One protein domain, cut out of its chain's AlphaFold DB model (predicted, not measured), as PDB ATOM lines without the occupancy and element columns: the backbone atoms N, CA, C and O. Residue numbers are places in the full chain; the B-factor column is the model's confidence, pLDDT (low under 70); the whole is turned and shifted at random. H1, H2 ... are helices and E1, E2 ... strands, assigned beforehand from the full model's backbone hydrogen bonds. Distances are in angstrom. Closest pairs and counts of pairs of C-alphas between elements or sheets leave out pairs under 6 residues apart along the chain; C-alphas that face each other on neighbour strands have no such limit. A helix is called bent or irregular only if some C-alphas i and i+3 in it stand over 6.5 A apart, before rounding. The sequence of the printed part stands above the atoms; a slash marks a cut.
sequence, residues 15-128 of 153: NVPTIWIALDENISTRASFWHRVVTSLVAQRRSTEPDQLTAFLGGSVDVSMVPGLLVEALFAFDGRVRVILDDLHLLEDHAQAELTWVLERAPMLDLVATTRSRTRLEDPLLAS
ATOM      1  N   ASN A  15     198.009 231.686 310.055       82.50
ATOM      2  CA  ASN A  15     199.321 232.130 309.566       82.50
ATOM      3  C   ASN A  15     199.176 232.942 308.263       82.50
ATOM      4  O   ASN A  15     199.783 232.619 307.245       82.50
ATOM      5  N   VAL A  16     198.330 233.974 308.281       88.00
ATOM      6  CA  VAL A  16     198.108 234.889 307.156       88.00
ATOM      7  C   VAL A  16     198.915 236.167 307.405       88.00
ATOM      8  O   VAL A  16     198.682 236.834 308.420       88.00
ATOM      9  N   PRO A  17     199.848 236.544 306.505       88.94
ATOM     10  CA  PRO A  17     200.546 237.823 306.569       88.94
ATOM     11  C   PRO A  17     199.555 238.965 306.777       88.94
ATOM     12  O   PRO A  17     198.644 239.155 305.972       88.94
ATOM     13  N   THR A  18     199.707 239.693 307.882       91.31
ATOM     14  CA  THR A  18     198.762 240.734 308.294       91.31
ATOM     15  C   THR A  18     199.461 242.084 308.331       91.31
ATOM     16  O   THR A  18     200.475 242.260 309.005       91.31
ATOM     17  N   ILE A  19     198.902 243.042 307.603       92.62
ATOM     18  CA  ILE A  19     199.337 244.433 307.534       92.62
ATOM     19  C   ILE A  19     198.288 245.284 308.244       92.62
ATOM     20  O   ILE A  19     197.105 245.180 307.936       92.62
ATOM     21  N   TRP A  20     198.711 246.146 309.168       94.75
ATOM     22  CA  TRP A  20     197.825 247.101 309.836       94.75
ATOM     23  C   TRP A  20     198.157 248.523 309.396       94.75
ATOM     24  O   TRP A  20     199.274 248.996 309.598       94.75
ATOM     25  N   ILE A  21     197.169 249.229 308.848       94.06
ATOM     26  CA  ILE A  21     197.269 250.634 308.459       94.06
ATOM     27  C   ILE A  21     196.226 251.411 309.252       94.06
ATOM     28  O   ILE A  21     195.024 251.247 309.059       94.06
ATOM     29  N   ALA A  22     196.699 252.252 310.168       93.62
ATOM     30  CA  ALA A  22     195.857 253.256 310.797       93.62
ATOM     31  C   ALA A  22     195.804 254.479 309.889       93.62
ATOM     32  O   ALA A  22     196.854 255.033 309.560       93.62
ATOM     33  N   LEU A  23     194.599 254.856 309.471       93.75
ATOM     34  CA  LEU A  23     194.381 256.100 308.756       93.75
ATOM     35  C   LEU A  23     194.268 257.230 309.775       93.75
ATOM     36  O   LEU A  23     193.646 257.096 310.829       93.75
ATOM     37  N   ASP A  24     194.905 258.339 309.446       92.06
ATOM     38  CA  ASP A  24     194.788 259.606 310.145       92.06
ATOM     39  C   ASP A  24     194.674 260.722 309.101       92.06
ATOM     40  O   ASP A  24     194.705 260.471 307.892       92.06
ATOM     41  N   GLU A  25     194.529 261.962 309.557       84.31
ATOM     42  CA  GLU A  25     194.361 263.121 308.677       84.31
ATOM     43  C   GLU A  25     195.520 263.290 307.674       84.31
ATOM     44  O   GLU A  25     195.293 263.776 306.568       84.31
ATOM     45  N   ASN A  26     196.731 262.810 307.988       81.44
ATOM     46  CA  ASN A  26     197.904 262.889 307.108       81.44
ATOM     47  C   ASN A  26     197.967 261.748 306.070       81.44
ATOM     48  O   ASN A  26     198.685 261.849 305.070       81.44
ATOM     49  N   ILE A  27     197.216 260.660 306.286       80.62
ATOM     50  CA  ILE A  27     197.127 259.481 305.399       80.62
ATOM     51  C   ILE A  27     195.751 259.427 304.698       80.62
ATOM     52  O   ILE A  27     195.335 258.399 304.173       80.62
ATOM     53  N   SER A  28     195.034 260.547 304.663       82.62
ATOM     54  CA  SER A  28     193.715 260.654 304.025       82.62
ATOM     55  C   SER A  28     193.789 260.715 302.493       82.62
ATOM     56  O   SER A  28     192.874 260.247 301.812       82.62
ATOM     57  N   THR A  29     194.897 261.234 301.946       91.75
ATOM     58  CA  THR A  29     195.061 261.396 300.496       91.75
ATOM     59  C   THR A  29     195.322 260.071 299.791       91.75
ATOM     60  O   THR A  29     196.023 259.194 300.307       91.75
ATOM     61  N   ARG A  30     194.851 259.966 298.547       94.50
ATOM     62  CA  ARG A  30     195.156 258.843 297.642       94.50
ATOM     63  C   ARG A  30     196.647 258.470 297.609       94.50
ATOM     64  O   ARG A  30     196.987 257.291 297.702       94.50
ATOM     65  N   ALA A  31     197.541 259.453 297.482       94.44
ATOM     66  CA  ALA A  31     198.983 259.212 297.383       94.44
ATOM     67  C   ALA A  31     199.576 258.688 298.697       94.44
ATOM     68  O   ALA A  31     200.263 257.665 298.688       94.44
ATOM     69  N   SER A  32     199.264 259.336 299.825       94.31
ATOM     70  CA  SER A  32     199.725 258.899 301.147       94.31
ATOM     71  C   SER A  32     199.225 257.492 301.483       94.31
ATOM     72  O   SER A  32     199.992 256.663 301.981       94.31
ATOM     73  N   PHE A  33     197.959 257.203 301.172       95.81
ATOM     74  CA  PHE A  33     197.355 255.890 301.374       95.81
ATOM     75  C   PHE A  33     198.093 254.801 300.591       95.81
ATOM     76  O   PHE A  33     198.587 253.838 301.186       95.81
ATOM     77  N   TRP A  34     198.231 254.965 299.273       96.25
ATOM     78  CA  TRP A  34     198.895 253.967 298.437       96.25
ATOM     79  C   TRP A  34     200.371 253.806 298.780       96.25
ATOM     80  O   TRP A  34     200.855 252.677 298.849       96.25
ATOM     81  N   HIS A  35     201.071 254.896 299.098       95.62
ATOM     82  CA  HIS A  35     202.444 254.821 299.593       95.62
ATOM     83  C   HIS A  35     202.541 253.944 300.846       95.62
ATOM     84  O   HIS A  35     203.415 253.079 300.938       95.62
ATOM     85  N   ARG A  36     201.620 254.105 301.804       94.94
ATOM     86  CA  ARG A  36     201.595 253.314 303.042       94.94
ATOM     87  C   ARG A  36     201.278 251.840 302.789       94.94
ATOM     88  O   ARG A  36     201.940 250.980 303.375       94.94
ATOM     89  N   VAL A  37     200.313 251.552 301.913       94.50
ATOM     90  CA  VAL A  37     199.967 250.183 301.498       94.50
ATOM     91  C   VAL A  37     201.172 249.505 300.854       94.50
ATOM     92  O   VAL A  37     201.575 248.431 301.301       94.50
ATOM     93  N   VAL A  38     201.789 250.147 299.859       94.75
ATOM     94  CA  VAL A  38     202.924 249.571 299.130       94.75
ATOM     95  C   VAL A  38     204.138 249.399 300.036       94.75
ATOM     96  O   VAL A  38     204.725 248.323 300.043       94.75
ATOM     97  N   THR A  39     204.465 250.397 300.863       94.75
ATOM     98  CA  THR A  39     205.565 250.294 301.840       94.75
ATOM     99  C   THR A  39     205.382 249.072 302.738       94.75
ATOM    100  O   THR A  39     206.312 248.297 302.947       94.75
ATOM    101  N   SER A  40     204.162 248.872 303.243       92.94
ATOM    102  CA  SER A  40     203.858 247.755 304.136       92.94
ATOM    103  C   SER A  40     203.914 246.409 303.416       92.94
ATOM    104  O   SER A  40     204.391 245.432 303.984       92.94
ATOM    105  N   LEU A  41     203.449 246.349 302.165       89.81
ATOM    106  CA  LEU A  41     203.483 245.125 301.371       89.81
ATOM    107  C   LEU A  41     204.916 244.735 300.998       89.81
ATOM    108  O   LEU A  41     205.283 243.573 301.150       89.81
ATOM    109  N   VAL A  42     205.732 245.700 300.565       90.94
ATOM    110  CA  VAL A  42     207.153 245.497 300.245       90.94
ATOM    111  C   VAL A  42     207.922 245.031 301.481       90.94
ATOM    112  O   VAL A  42     208.679 244.073 301.387       90.94
ATOM    113  N   ALA A  43     207.662 245.608 302.659       89.62
ATOM    114  CA  ALA A  43     208.303 245.187 303.907       89.62
ATOM    115  C   ALA A  43     207.999 243.728 304.311       89.62
ATOM    116  O   ALA A  43     208.763 243.130 305.065       89.62
ATOM    117  N   GLN A  44     206.896 243.151 303.822       85.19
ATOM    118  CA  GLN A  44     206.514 241.757 304.079       85.19
ATOM    119  C   GLN A  44     207.056 240.779 303.024       85.19
ATOM    120  O   GLN A  44     206.961 239.560 303.200       85.19
ATOM    121  N   ARG A  45     207.608 241.278 301.911       82.25
ATOM    122  CA  ARG A  45     208.176 240.431 300.858       82.25
ATOM    123  C   ARG A  45     209.519 239.869 301.307       82.25
ATOM    124  O   ARG A  45     210.353 240.564 301.870       82.25
ATOM    125  N   ARG A  46     209.737 238.586 301.011       73.62
ATOM    126  CA  ARG A  46     211.041 237.924 301.192       73.62
ATOM    127  C   ARG A  46     211.978 238.116 299.998       73.62
ATOM    128  O   ARG A  46     213.168 237.854 300.129       73.62
ATOM    129  N   SER A  47     211.442 238.516 298.845       75.00
ATOM    130  CA  SER A  47     212.234 238.769 297.640       75.00
ATOM    131  C   SER A  47     212.955 240.109 297.748       75.00
ATOM    132  O   SER A  47     212.350 241.100 298.150       75.00
ATOM    133  N   THR A  48     214.226 240.127 297.360       69.38
ATOM    134  CA  THR A  48     215.061 241.333 297.262       69.38
ATOM    135  C   THR A  48     215.136 241.888 295.840       69.38
ATOM    136  O   THR A  48     215.785 242.910 295.627       69.38
ATOM    137  N   GLU A  49     214.513 241.220 294.865       75.69
ATOM    138  CA  GLU A  49     214.538 241.663 293.471       75.69
ATOM    139  C   GLU A  49     213.710 242.945 293.287       75.69
ATOM    140  O   GLU A  49     212.562 242.991 293.743       75.69
ATOM    141  N   PRO A  50     214.254 243.977 292.612       72.75
ATOM    142  CA  PRO A  50     213.518 245.197 292.318       72.75
ATOM    143  C   PRO A  50     212.276 244.904 291.473       72.75
ATOM    144  O   PRO A  50     212.352 244.253 290.432       72.75
ATOM    145  N   ASP A  51     211.135 245.442 291.891       86.56
ATOM    146  CA  ASP A  51     209.867 245.324 291.176       86.56
ATOM    147  C   ASP A  51     209.189 246.691 290.990       86.56
ATOM    148  O   ASP A  51     209.657 247.731 291.463       86.56
ATOM    149  N   GLN A  52     208.057 246.699 290.282       91.31
ATOM    150  CA  GLN A  52     207.328 247.938 290.000       91.31
ATOM    151  C   GLN A  52     206.761 248.609 291.263       91.31
ATOM    152  O   GLN A  52     206.593 249.829 291.284       91.31
ATOM    153  N   LEU A  53     206.513 247.853 292.338       92.25
ATOM    154  CA  LEU A  53     206.102 248.421 293.624       92.25
ATOM    155  C   LEU A  53     207.253 249.184 294.286       92.25
ATOM    156  O   LEU A  53     207.057 250.285 294.798       92.25
ATOM    157  N   THR A  54     208.464 248.642 294.220       92.50
ATOM    158  CA  THR A  54     209.681 249.308 294.692       92.50
ATOM    159  C   THR A  54     209.984 250.549 293.848       92.50
ATOM    160  O   THR A  54     210.359 251.589 294.389       92.50
ATOM    161  N   ALA A  55     209.734 250.492 292.534       92.50
ATOM    162  CA  ALA A  55     209.851 251.646 291.644       92.50
ATOM    163  C   ALA A  55     208.855 252.773 291.987       92.50
ATOM    164  O   ALA A  55     209.221 253.948 291.921       92.50
ATOM    165  N   PHE A  56     207.629 252.439 292.410       95.19
ATOM    166  CA  PHE A  56     206.673 253.418 292.942       95.19
ATOM    167  C   PHE A  56     207.180 254.092 294.222       95.19
ATOM    168  O   PHE A  56     207.132 255.316 294.315       95.19
ATOM    169  N   LEU A  57     207.742 253.332 295.170       94.25
ATOM    170  CA  LEU A  57     208.345 253.915 296.380       94.25
ATOM    171  C   LEU A  57     209.534 254.835 296.056       94.25
ATOM    172  O   LEU A  57     209.766 255.816 296.756       94.25
ATOM    173  N   GLY A  58     210.260 254.547 294.973       93.69
ATOM    174  CA  GLY A  58     211.312 255.412 294.434       93.69
ATOM    175  C   GLY A  58     210.810 256.600 293.601       93.69
ATOM    176  O   GLY A  58     211.630 257.330 293.048       93.69
ATOM    177  N   GLY A  59     209.494 256.788 293.455       93.69
ATOM    178  CA  GLY A  59     208.894 257.877 292.676       93.69
ATOM    179  C   GLY A  59     209.002 257.723 291.154       93.69
ATOM    180  O   GLY A  59     208.725 258.670 290.424       93.69
ATOM    181  N   SER A  60     209.401 256.550 290.657       93.19
ATOM    182  CA  SER A  60     209.544 256.278 289.215       93.19
ATOM    183  C   SER A  60     208.242 255.821 288.546       93.19
ATOM    184  O   SER A  60     208.190 255.676 287.326       93.19
ATOM    185  N   VAL A  61     207.196 255.577 289.334       95.31
ATOM    186  CA  VAL A  61     205.875 255.136 288.879       95.31
ATOM    187  C   VAL A  61     204.815 256.069 289.458       95.31
ATOM    188  O   VAL A  61     204.898 256.458 290.621       95.31
ATOM    189  N   ASP A  62     203.814 256.415 288.650       95.94
ATOM    190  CA  ASP A  62     202.700 257.260 289.077       95.94
ATOM    191  C   ASP A  62     201.722 256.507 289.996       95.94
ATOM    192  O   ASP A  62     201.452 255.317 289.812       95.94
ATOM    193  N   VAL A  63     201.135 257.224 290.958       96.00
ATOM    194  CA  VAL A  63     200.156 256.669 291.907       96.00
ATOM    195  C   VAL A  63     198.966 255.991 291.214       96.00
ATOM    196  O   VAL A  63     198.426 255.021 291.738       96.00
ATOM    197  N   SER A  64     198.574 256.442 290.020       96.06
ATOM    198  CA  SER A  64     197.466 255.853 289.256       96.06
ATOM    199  C   SER A  64     197.705 254.433 288.765       96.06
ATOM    200  O   SER A  64     196.744 253.708 288.510       96.06
ATOM    201  N   MET A  65     198.963 254.011 288.689       96.81
ATOM    202  CA  MET A  65     199.324 252.650 288.307       96.81
ATOM    203  C   MET A  65     199.230 251.687 289.498       96.81
ATOM    204  O   MET A  65     199.054 250.484 289.306       96.81
ATOM    205  N   VAL A  66     199.309 252.202 290.732       96.50
ATOM    206  CA  VAL A  66     199.451 251.393 291.952       96.50
ATOM    207  C   VAL A  66     198.341 250.358 292.140       96.50
ATOM    208  O   VAL A  66     198.686 249.220 292.452       96.50
ATOM    209  N   PRO A  67     197.042 250.652 291.918       97.06
ATOM    210  CA  PRO A  67     196.001 249.632 292.030       97.06
ATOM    211  C   PRO A  67     196.258 248.410 291.137       97.06
ATOM    212  O   PRO A  67     196.135 247.276 291.596       97.06
ATOM    213  N   GLY A  68     196.668 248.626 289.882       96.75
ATOM    214  CA  GLY A  68     197.003 247.549 288.947       96.75
ATOM    215  C   GLY A  68     198.232 246.761 289.399       96.75
ATOM    216  O   GLY A  68     198.185 245.533 289.470       96.75
ATOM    217  N   LEU A  69     199.285 247.472 289.811       95.06
ATOM    218  CA  LEU A  69     200.508 246.848 290.320       95.06
ATOM    219  C   LEU A  69     200.267 246.029 291.581       95.06
ATOM    220  O   LEU A  69     200.880 244.982 291.747       95.06
ATOM    221  N   LEU A  70     199.372 246.475 292.462       93.81
ATOM    222  CA  LEU A  70     198.992 245.724 293.653       93.81
ATOM    223  C   LEU A  70     198.267 244.432 293.298       93.81
ATOM    224  O   LEU A  70     198.561 243.406 293.900       93.81
ATOM    225  N   VAL A  71     197.358 244.455 292.321       94.44
ATOM    226  CA  VAL A  71     196.690 243.235 291.853       94.44
ATOM    227  C   VAL A  71     197.726 242.238 291.330       94.44
ATOM    228  O   VAL A  71     197.762 241.104 291.803       94.44
ATOM    229  N   GLU A  72     198.619 242.660 290.431       92.06
ATOM    230  CA  GLU A  72     199.696 241.808 289.898       92.06
ATOM    231  C   GLU A  72     200.613 241.274 291.007       92.06
ATOM    232  O   GLU A  72     200.910 240.082 291.081       92.06
ATOM    233  N   ALA A  73     201.014 242.157 291.917       89.56
ATOM    234  CA  ALA A  73     201.841 241.837 293.063       89.56
ATOM    235  C   ALA A  73     201.192 240.802 293.990       89.56
ATOM    236  O   ALA A  73     201.891 239.920 294.485       89.56
ATOM    237  N   LEU A  74     199.886 240.907 294.238       88.94
ATOM    238  CA  LEU A  74     199.134 239.987 295.090       88.94
ATOM    239  C   LEU A  74     198.964 238.610 294.441       88.94
ATOM    240  O   LEU A  74     199.009 237.612 295.152       88.94
ATOM    241  N   PHE A  75     198.876 238.527 293.109       87.00
ATOM    242  CA  PHE A  75     198.922 237.242 292.400       87.00
ATOM    243  C   PHE A  75     200.271 236.524 292.527       87.00
ATOM    244  O   PHE A  75     200.316 235.302 292.407       87.00
ATOM    245  N   ALA A  76     201.352 237.260 292.791       82.75
ATOM    246  CA  ALA A  76     202.670 236.689 293.049       82.75
ATOM    247  C   ALA A  76     202.888 236.275 294.519       82.75
ATOM    248  O   ALA A  76     203.927 235.696 294.834       82.75
ATOM    249  N   PHE A  77     201.956 236.580 295.433       78.19
ATOM    250  CA  PHE A  77     202.025 236.086 296.809       78.19
ATOM    251  C   PHE A  77     201.513 234.644 296.890       78.19
ATOM    252  O   PHE A  77     200.398 234.339 296.463       78.19
ATOM    253  N   ASP A  78     202.298 233.770 297.523       75.25
ATOM    254  CA  ASP A  78     201.858 232.422 297.884       75.25
ATOM    255  C   ASP A  78     200.850 232.494 299.042       75.25
ATOM    256  O   ASP A  78     201.199 232.409 300.220       75.25
ATOM    257  N   GLY A  79     199.573 232.673 298.699       84.75
ATOM    258  CA  GLY A  79     198.455 232.627 299.640       84.75
ATOM    259  C   GLY A  79     197.738 233.961 299.823       84.75
ATOM    260  O   GLY A  79     197.731 234.817 298.944       84.75
ATOM    261  N   ARG A  80     197.055 234.102 300.964       89.62
ATOM    262  CA  ARG A  80     196.278 235.302 301.298       89.62
ATOM    263  C   ARG A  80     197.137 236.338 302.005       89.62
ATOM    264  O   ARG A  80     198.052 235.986 302.743       89.62
ATOM    265  N   VAL A  81     196.784 237.606 301.838       90.12
ATOM    266  CA  VAL A  81     197.328 238.725 302.610       90.12
ATOM    267  C   VAL A  81     196.165 239.442 303.267       90.12
ATOM    268  O   VAL A  81     195.187 239.782 302.606       90.12
ATOM    269  N   ARG A  82     196.264 239.686 304.572       92.62
ATOM    270  CA  ARG A  82     195.270 240.445 305.322       92.62
ATOM    271  C   ARG A  82     195.712 241.890 305.463       92.62
ATOM    272  O   ARG A  82     196.804 242.157 305.955       92.62
ATOM    273  N   VAL A  83     194.840 242.820 305.097       93.81
ATOM    274  CA  VAL A  83     195.028 244.248 305.357       93.81
ATOM    275  C   VAL A  83     193.956 244.708 306.329       93.81
ATOM    276  O   VAL A  83     192.766 244.521 306.099       93.81
ATOM    277  N   ILE A  84     194.389 245.306 307.431       94.50
ATOM    278  CA  ILE A  84     193.532 245.918 308.436       94.50
ATOM    279  C   ILE A  84     193.602 247.425 308.240       94.50
ATOM    280  O   ILE A  84     194.668 248.011 308.422       94.50
ATOM    281  N   LEU A  85     192.481 248.040 307.867       95.38
ATOM    282  CA  LEU A  85     192.341 249.490 307.751       95.38
ATOM    283  C   LEU A  85     191.566 250.025 308.951       95.38
ATOM    284  O   LEU A  85     190.377 249.752 309.119       95.38
ATOM    285  N   ASP A  86     192.247 250.791 309.789       94.25
ATOM    286  CA  ASP A  86     191.633 251.460 310.928       94.25
ATOM    287  C   ASP A  86     191.208 252.883 310.542       94.25
ATOM    288  O   ASP A  86     191.924 253.563 309.811       94.25
ATOM    289  N   ASP A  87     190.028 253.300 311.008       94.25
ATOM    290  CA  ASP A  87     189.382 254.573 310.662       94.25
ATOM    291  C   ASP A  87     189.155 254.821 309.133       94.25
ATOM    292  O   ASP A  87     189.359 255.924 308.634       94.25
ATOM    293  N   LEU A  88     188.620 253.835 308.385       94.31
ATOM    294  CA  LEU A  88     188.398 253.876 306.916       94.31
ATOM    295  C   LEU A  88     187.669 255.122 306.388       94.31
ATOM    296  O   LEU A  88     188.003 255.605 305.312       94.31
ATOM    297  N   HIS A  89     186.694 255.653 307.125       94.25
ATOM    298  CA  HIS A  89     186.001 256.897 306.771       94.25
ATOM    299  C   HIS A  89     186.897 258.119 306.509       94.25
ATOM    300  O   HIS A  89     186.421 259.080 305.915       94.25
ATOM    301  N   LEU A  90     188.156 258.105 306.955       95.25
ATOM    302  CA  LEU A  90     189.117 259.177 306.681       95.25
ATOM    303  C   LEU A  90     189.736 259.088 305.277       95.25
ATOM    304  O   LEU A  90     190.396 260.030 304.847       95.25
ATOM    305  N   LEU A  91     189.550 257.972 304.568       95.56
ATOM    306  CA  LEU A  91     190.064 257.779 303.217       95.56
ATOM    307  C   LEU A  91     189.168 258.475 302.190       95.56
ATOM    308  O   LEU A  91     187.957 258.256 302.174       95.56
ATOM    309  N   GLU A  92     189.769 259.243 301.284       94.38
ATOM    310  CA  GLU A  92     189.056 259.907 300.188       94.38
ATOM    311  C   GLU A  92     188.246 258.933 299.312       94.38
ATOM    312  O   GLU A  92     188.681 257.818 299.006       94.38
ATOM    313  N   ASP A  93     187.093 259.391 298.812       92.50
ATOM    314  CA  ASP A  93     186.175 258.592 297.985       92.50
ATOM    315  C   ASP A  93     186.841 257.976 296.749       92.50
ATOM    316  O   ASP A  93     186.527 256.845 296.363       92.50
ATOM    317  N   HIS A  94     187.766 258.705 296.119       93.00
ATOM    318  CA  HIS A  94     188.501 258.202 294.963       93.00
ATOM    319  C   HIS A  94     189.402 257.021 295.348       93.00
ATOM    320  O   HIS A  94     189.361 255.983 294.692       93.00
ATOM    321  N   ALA A  95     190.136 257.126 296.457       94.56
ATOM    322  CA  ALA A  95     190.973 256.040 296.956       94.56
ATOM    323  C   ALA A  95     190.135 254.847 297.454       94.56
ATOM    324  O   ALA A  95     190.508 253.699 297.223       94.56
ATOM    325  N   GLN A  96     188.957 255.084 298.047       95.19
ATOM    326  CA  GLN A  96     188.004 254.010 298.364       95.19
ATOM    327  C   GLN A  96     187.493 253.289 297.102       95.19
ATOM    328  O   GLN A  96     187.306 252.068 297.117       95.19
ATOM    329  N   ALA A  97     187.262 254.014 296.002       95.62
ATOM    330  CA  ALA A  97     186.857 253.423 294.725       95.62
ATOM    331  C   ALA A  97     187.969 252.551 294.121       95.62
ATOM    332  O   ALA A  97     187.700 251.452 293.637       95.62
ATOM    333  N   GLU A  98     189.219 253.002 294.193       96.88
ATOM    334  CA  GLU A  98     190.373 252.219 293.754       96.88
ATOM    335  C   GLU A  98     190.609 250.993 294.643       96.88
ATOM    336  O   GLU A  98     190.809 249.894 294.130       96.88
ATOM    337  N   LEU A  99     190.503 251.137 295.968       95.88
ATOM    338  CA  LEU A  99     190.558 250.012 296.906       95.88
ATOM    339  C   LEU A  99     189.485 248.969 296.577       95.88
ATOM    340  O   LEU A  99     189.771 247.776 296.526       95.88
ATOM    341  N   THR A 100     188.265 249.420 296.289       95.38
ATOM    342  CA  THR A 100     187.179 248.549 295.832       95.38
ATOM    343  C   THR A 100     187.567 247.792 294.562       95.38
ATOM    344  O   THR A 100     187.405 246.575 294.488       95.38
ATOM    345  N   TRP A 101     188.112 248.500 293.570       96.12
ATOM    346  CA  TRP A 101     188.547 247.908 292.307       96.12
ATOM    347  C   TRP A 101     189.621 246.828 292.504       96.12
ATOM    348  O   TRP A 101     189.562 245.794 291.832       96.12
ATOM    349  N   VAL A 102     190.557 247.044 293.441       95.81
ATOM    350  CA  VAL A 102     191.588 246.063 293.822       95.81
ATOM    351  C   VAL A 102     190.949 244.834 294.463       95.81
ATOM    352  O   VAL A 102     191.237 243.720 294.037       95.81
ATOM    353  N   LEU A 103     190.048 245.009 295.434       94.19
ATOM    354  CA  LEU A 103     189.393 243.895 296.135       94.19
ATOM    355  C   LEU A 103     188.576 243.002 295.196       94.19
ATOM    356  O   LEU A 103     188.533 241.788 295.370       94.19
ATOM    357  N   GLU A 104     187.958 243.586 294.169       93.75
ATOM    358  CA  GLU A 104     187.237 242.826 293.144       93.75
ATOM    359  C   GLU A 104     188.154 241.935 292.289       93.75
ATOM    360  O   GLU A 104     187.680 240.968 291.695       93.75
ATOM    361  N   ARG A 105     189.444 242.275 292.184       94.62
ATOM    362  CA  ARG A 105     190.408 241.632 291.271       94.62
ATOM    363  C   ARG A 105     191.484 240.820 291.977       94.62
ATOM    364  O   ARG A 105     192.088 239.963 291.344       94.62
ATOM    365  N   ALA A 106     191.696 241.059 293.265       93.06
ATOM    366  CA  ALA A 106     192.653 240.352 294.101       93.06
ATOM    367  C   ALA A 106     191.915 239.591 295.219       93.06
ATOM    368  O   ALA A 106     191.930 240.025 296.369       93.06
ATOM    369  N   PRO A 107     191.285 238.436 294.922       88.75
ATOM    370  CA  PRO A 107     190.553 237.645 295.917       88.75
ATOM    371  C   PRO A 107     191.437 237.105 297.053       88.75
ATOM    372  O   PRO A 107     190.914 236.651 298.067       88.75
ATOM    373  N   MET A 108     192.768 237.135 296.903       89.62
ATOM    374  CA  MET A 108     193.698 236.813 297.990       89.62
ATOM    375  C   MET A 108     193.864 237.933 299.026       89.62
ATOM    376  O   MET A 108     194.505 237.709 300.052       89.62
ATOM    377  N   LEU A 109     193.320 239.125 298.771       92.06
ATOM    378  CA  LEU A 109     193.353 240.245 299.701       92.06
ATOM    379  C   LEU A 109     192.165 240.172 300.670       92.06
ATOM    380  O   LEU A 109     191.035 240.508 300.320       92.06
ATOM    381  N   ASP A 110     192.439 239.789 301.912       91.56
ATOM    382  CA  ASP A 110     191.465 239.822 303.001       91.56
ATOM    383  C   ASP A 110     191.462 241.224 303.637       91.56
ATOM    384  O   ASP A 110     192.349 241.562 304.425       91.56
ATOM    385  N   LEU A 111     190.462 242.054 303.333       93.06
ATOM    386  CA  LEU A 111     190.301 243.360 303.982       93.06
ATOM    387  C   LEU A 111     189.487 243.249 305.279       93.06
ATOM    388  O   LEU A 111     188.371 242.732 305.289       93.06
ATOM    389  N   VAL A 112     190.008 243.833 306.356       93.00
ATOM    390  CA  VAL A 112     189.274 244.108 307.594       93.00
ATOM    391  C   VAL A 112     189.299 245.610 307.819       93.00
ATOM    392  O   VAL A 112     190.364 246.184 308.006       93.00
ATOM    393  N   ALA A 113     188.144 246.261 307.803       93.62
ATOM    394  CA  ALA A 113     188.064 247.701 308.008       93.62
ATOM    395  C   ALA A 113     187.287 248.034 309.281       93.62
ATOM    396  O   ALA A 113     186.255 247.428 309.569       93.62
ATOM    397  N   THR A 114     187.754 249.033 310.023       93.56
ATOM    398  CA  THR A 114     186.935 249.720 311.026       93.56
ATOM    399  C   THR A 114     186.593 251.105 310.529       93.56
ATOM    400  O   THR A 114     187.434 251.783 309.941       93.56
ATOM    401  N   THR A 115     185.379 251.550 310.806       93.69
ATOM    402  CA  THR A 115     184.918 252.875 310.418       93.69
ATOM    403  C   THR A 115     183.985 253.441 311.482       93.69
ATOM    404  O   THR A 115     183.390 252.687 312.254       93.69
ATOM    405  N   ARG A 116     183.886 254.772 311.545       92.31
ATOM    406  CA  ARG A 116     182.962 255.495 312.439       92.31
ATOM    407  C   ARG A 116     181.784 256.111 311.691       92.31
ATOM    408  O   ARG A 116     180.832 256.559 312.323       92.31
ATOM    409  N   SER A 117     181.849 256.135 310.366       91.94
ATOM    410  CA  SER A 117     180.775 256.594 309.494       91.94
ATOM    411  C   SER A 117     180.628 255.658 308.302       91.94
ATOM    412  O   SER A 117     181.495 254.820 308.040       91.94
ATOM    413  N   ARG A 118     179.504 255.803 307.598       90.69
ATOM    414  CA  ARG A 118     179.196 254.993 306.427       90.69
ATOM    415  C   ARG A 118     180.214 255.251 305.317       90.69
ATOM    416  O   ARG A 118     180.447 256.398 304.943       90.69
ATOM    417  N   THR A 119     180.760 254.176 304.770       93.00
ATOM    418  CA  THR A 119     181.743 254.173 303.681       93.00
ATOM    419  C   THR A 119     181.179 253.517 302.427       93.00
ATOM    420  O   THR A 119     180.122 252.880 302.456       93.00
ATOM    421  N   ARG A 120     181.905 253.622 301.306       90.88
ATOM    422  CA  ARG A 120     181.515 252.975 300.046       90.88
ATOM    423  C   ARG A 120     181.397 251.455 300.183       90.88
ATOM    424  O   ARG A 120     180.528 250.859 299.559       90.88
ATOM    425  N   LEU A 121     182.243 250.843 301.015       87.88
ATOM    426  CA  LEU A 121     182.266 249.393 301.239       87.88
ATOM    427  C   LEU A 121     181.006 248.864 301.942       87.88
ATOM    428  O   LEU A 121     180.738 247.668 301.885       87.88
ATOM    429  N   GLU A 122     180.221 249.743 302.568       88.50
ATOM    430  CA  GLU A 122     178.940 249.411 303.201       88.50
ATOM    431  C   GLU A 122     177.743 249.579 302.249       88.50
ATOM    432  O   GLU A 122     176.587 249.448 302.661       88.50
ATOM    433  N   ASP A 123     177.980 249.883 300.968       91.56
ATOM    434  CA  ASP A 123     176.936 249.784 299.951       91.56
ATOM    435  C   ASP A 123     176.506 248.310 299.776       91.56
ATOM    436  O   ASP A 123     177.361 247.460 299.511       91.56
ATOM    437  N   PRO A 124     175.207 247.969 299.904       88.25
ATOM    438  CA  PRO A 124     174.759 246.575 299.886       88.25
ATOM    439  C   PRO A 124     175.111 245.818 298.602       88.25
ATOM    440  O   PRO A 124     175.458 244.636 298.655       88.25
ATOM    441  N   LEU A 125     175.033 246.486 297.445       88.25
ATOM    442  CA  LEU A 125     175.342 245.859 296.164       88.25
ATOM    443  C   LEU A 125     176.840 245.580 296.069       88.25
ATOM    444  O   LEU A 125     177.244 244.490 295.653       88.25
ATOM    445  N   LEU A 126     177.666 246.537 296.492       89.50
ATOM    446  CA  LEU A 126     179.104 246.337 296.526       89.50
ATOM    447  C   LEU A 126     179.511 245.235 297.513       89.50
ATOM    448  O   LEU A 126     180.266 244.335 297.143       89.50
ATOM    449  N   ALA A 127     178.981 245.262 298.735       87.81
ATOM    450  CA  ALA A 127     179.259 244.259 299.756       87.81
ATOM    451  C   ALA A 127     178.901 242.844 299.270       87.81
ATOM    452  O   ALA A 127     179.692 241.913 299.428       87.81
ATOM    453  N   SER A 128     177.753 242.688 298.597       86.62
ATOM    454  CA  SER A 128     177.352 241.411 297.995       86.62
ATOM    455  C   SER A 128     178.321 240.947 296.903       86.62
ATOM    456  O   SER A 128     178.624 239.756 296.820       86.62
TER     457      SER A 128
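AT A GLANCE: This is residues 15 to 128 of the 153 residues of an uncharacterized protein of Microbacterium sp. CH12i (UniProt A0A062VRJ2). A small wall of three parallel strands has H1 over one face, with H3 and H4 side by side beyond H1 and reaching the sheet only in part. H2 packs on H1 and H3 near one end of the longest axis; H5 lies apart from the other helices at the other end. The 114 printed residues hold E1, H1, H2, H3, E2, H4, E3 and H5 in chain order, sheet order E1 E2 E3, class mixed. The whole is compact, radius of gyration of the C-alphas 13.5 A, spans 40 by 29 by 21 A.

IN THESE COORDINATES: E1, residues 18 to 22, begins at C-alpha 18 (198.762, 240.734, 308.294). H1, residues 30 to 44, is 21.5 A long; H2 is residues 52 to 57. H3, residues 63 to 75, 19.5 A, is only just irregular: C-alphas 64 and 67 are 7.0 A apart. E2, residues 81 to 86, is 16.2 A; H4, residues 93 to 105, 18.7 A; E3 is residues 109 to 113. H5, residues 124 to 128, ends at C-alpha 128 (177.352, 241.411, 297.995).

HOW THE PARTS SIT: E1 and E2 are parallel, N 19 to O 82 2.8 A; E2 and E3 are parallel, N 83 to O 110 2.9 A. E2, H4, E3 form a strand-helix-strand unit, parallel strands joined through a helix, its crossover right-handed; E1, H1 H2 H3, E2 form another. H1 is on the sheet, height 9.9 A, two layers, a helix on one face. H1, H3 and H4 form a bundle, a group of helices. H3 touches H4, Pro 67 to Val 102 C-alphas closest, 6.0 A, a shallow tilt of 24 degrees, the same way. In H1, H2 and H5 every O i to N i+4 pair is within hydrogen-bond range; in H3 7 of 9, in H4 8 of 9.

THE WHOLE: The C-alphas of Thr 48 and Pro 124 are farthest apart, 40.7 A. The printed part has no cut and no long link. Mean pLDDT of the printed part is 91.0; residue 48 is under 70.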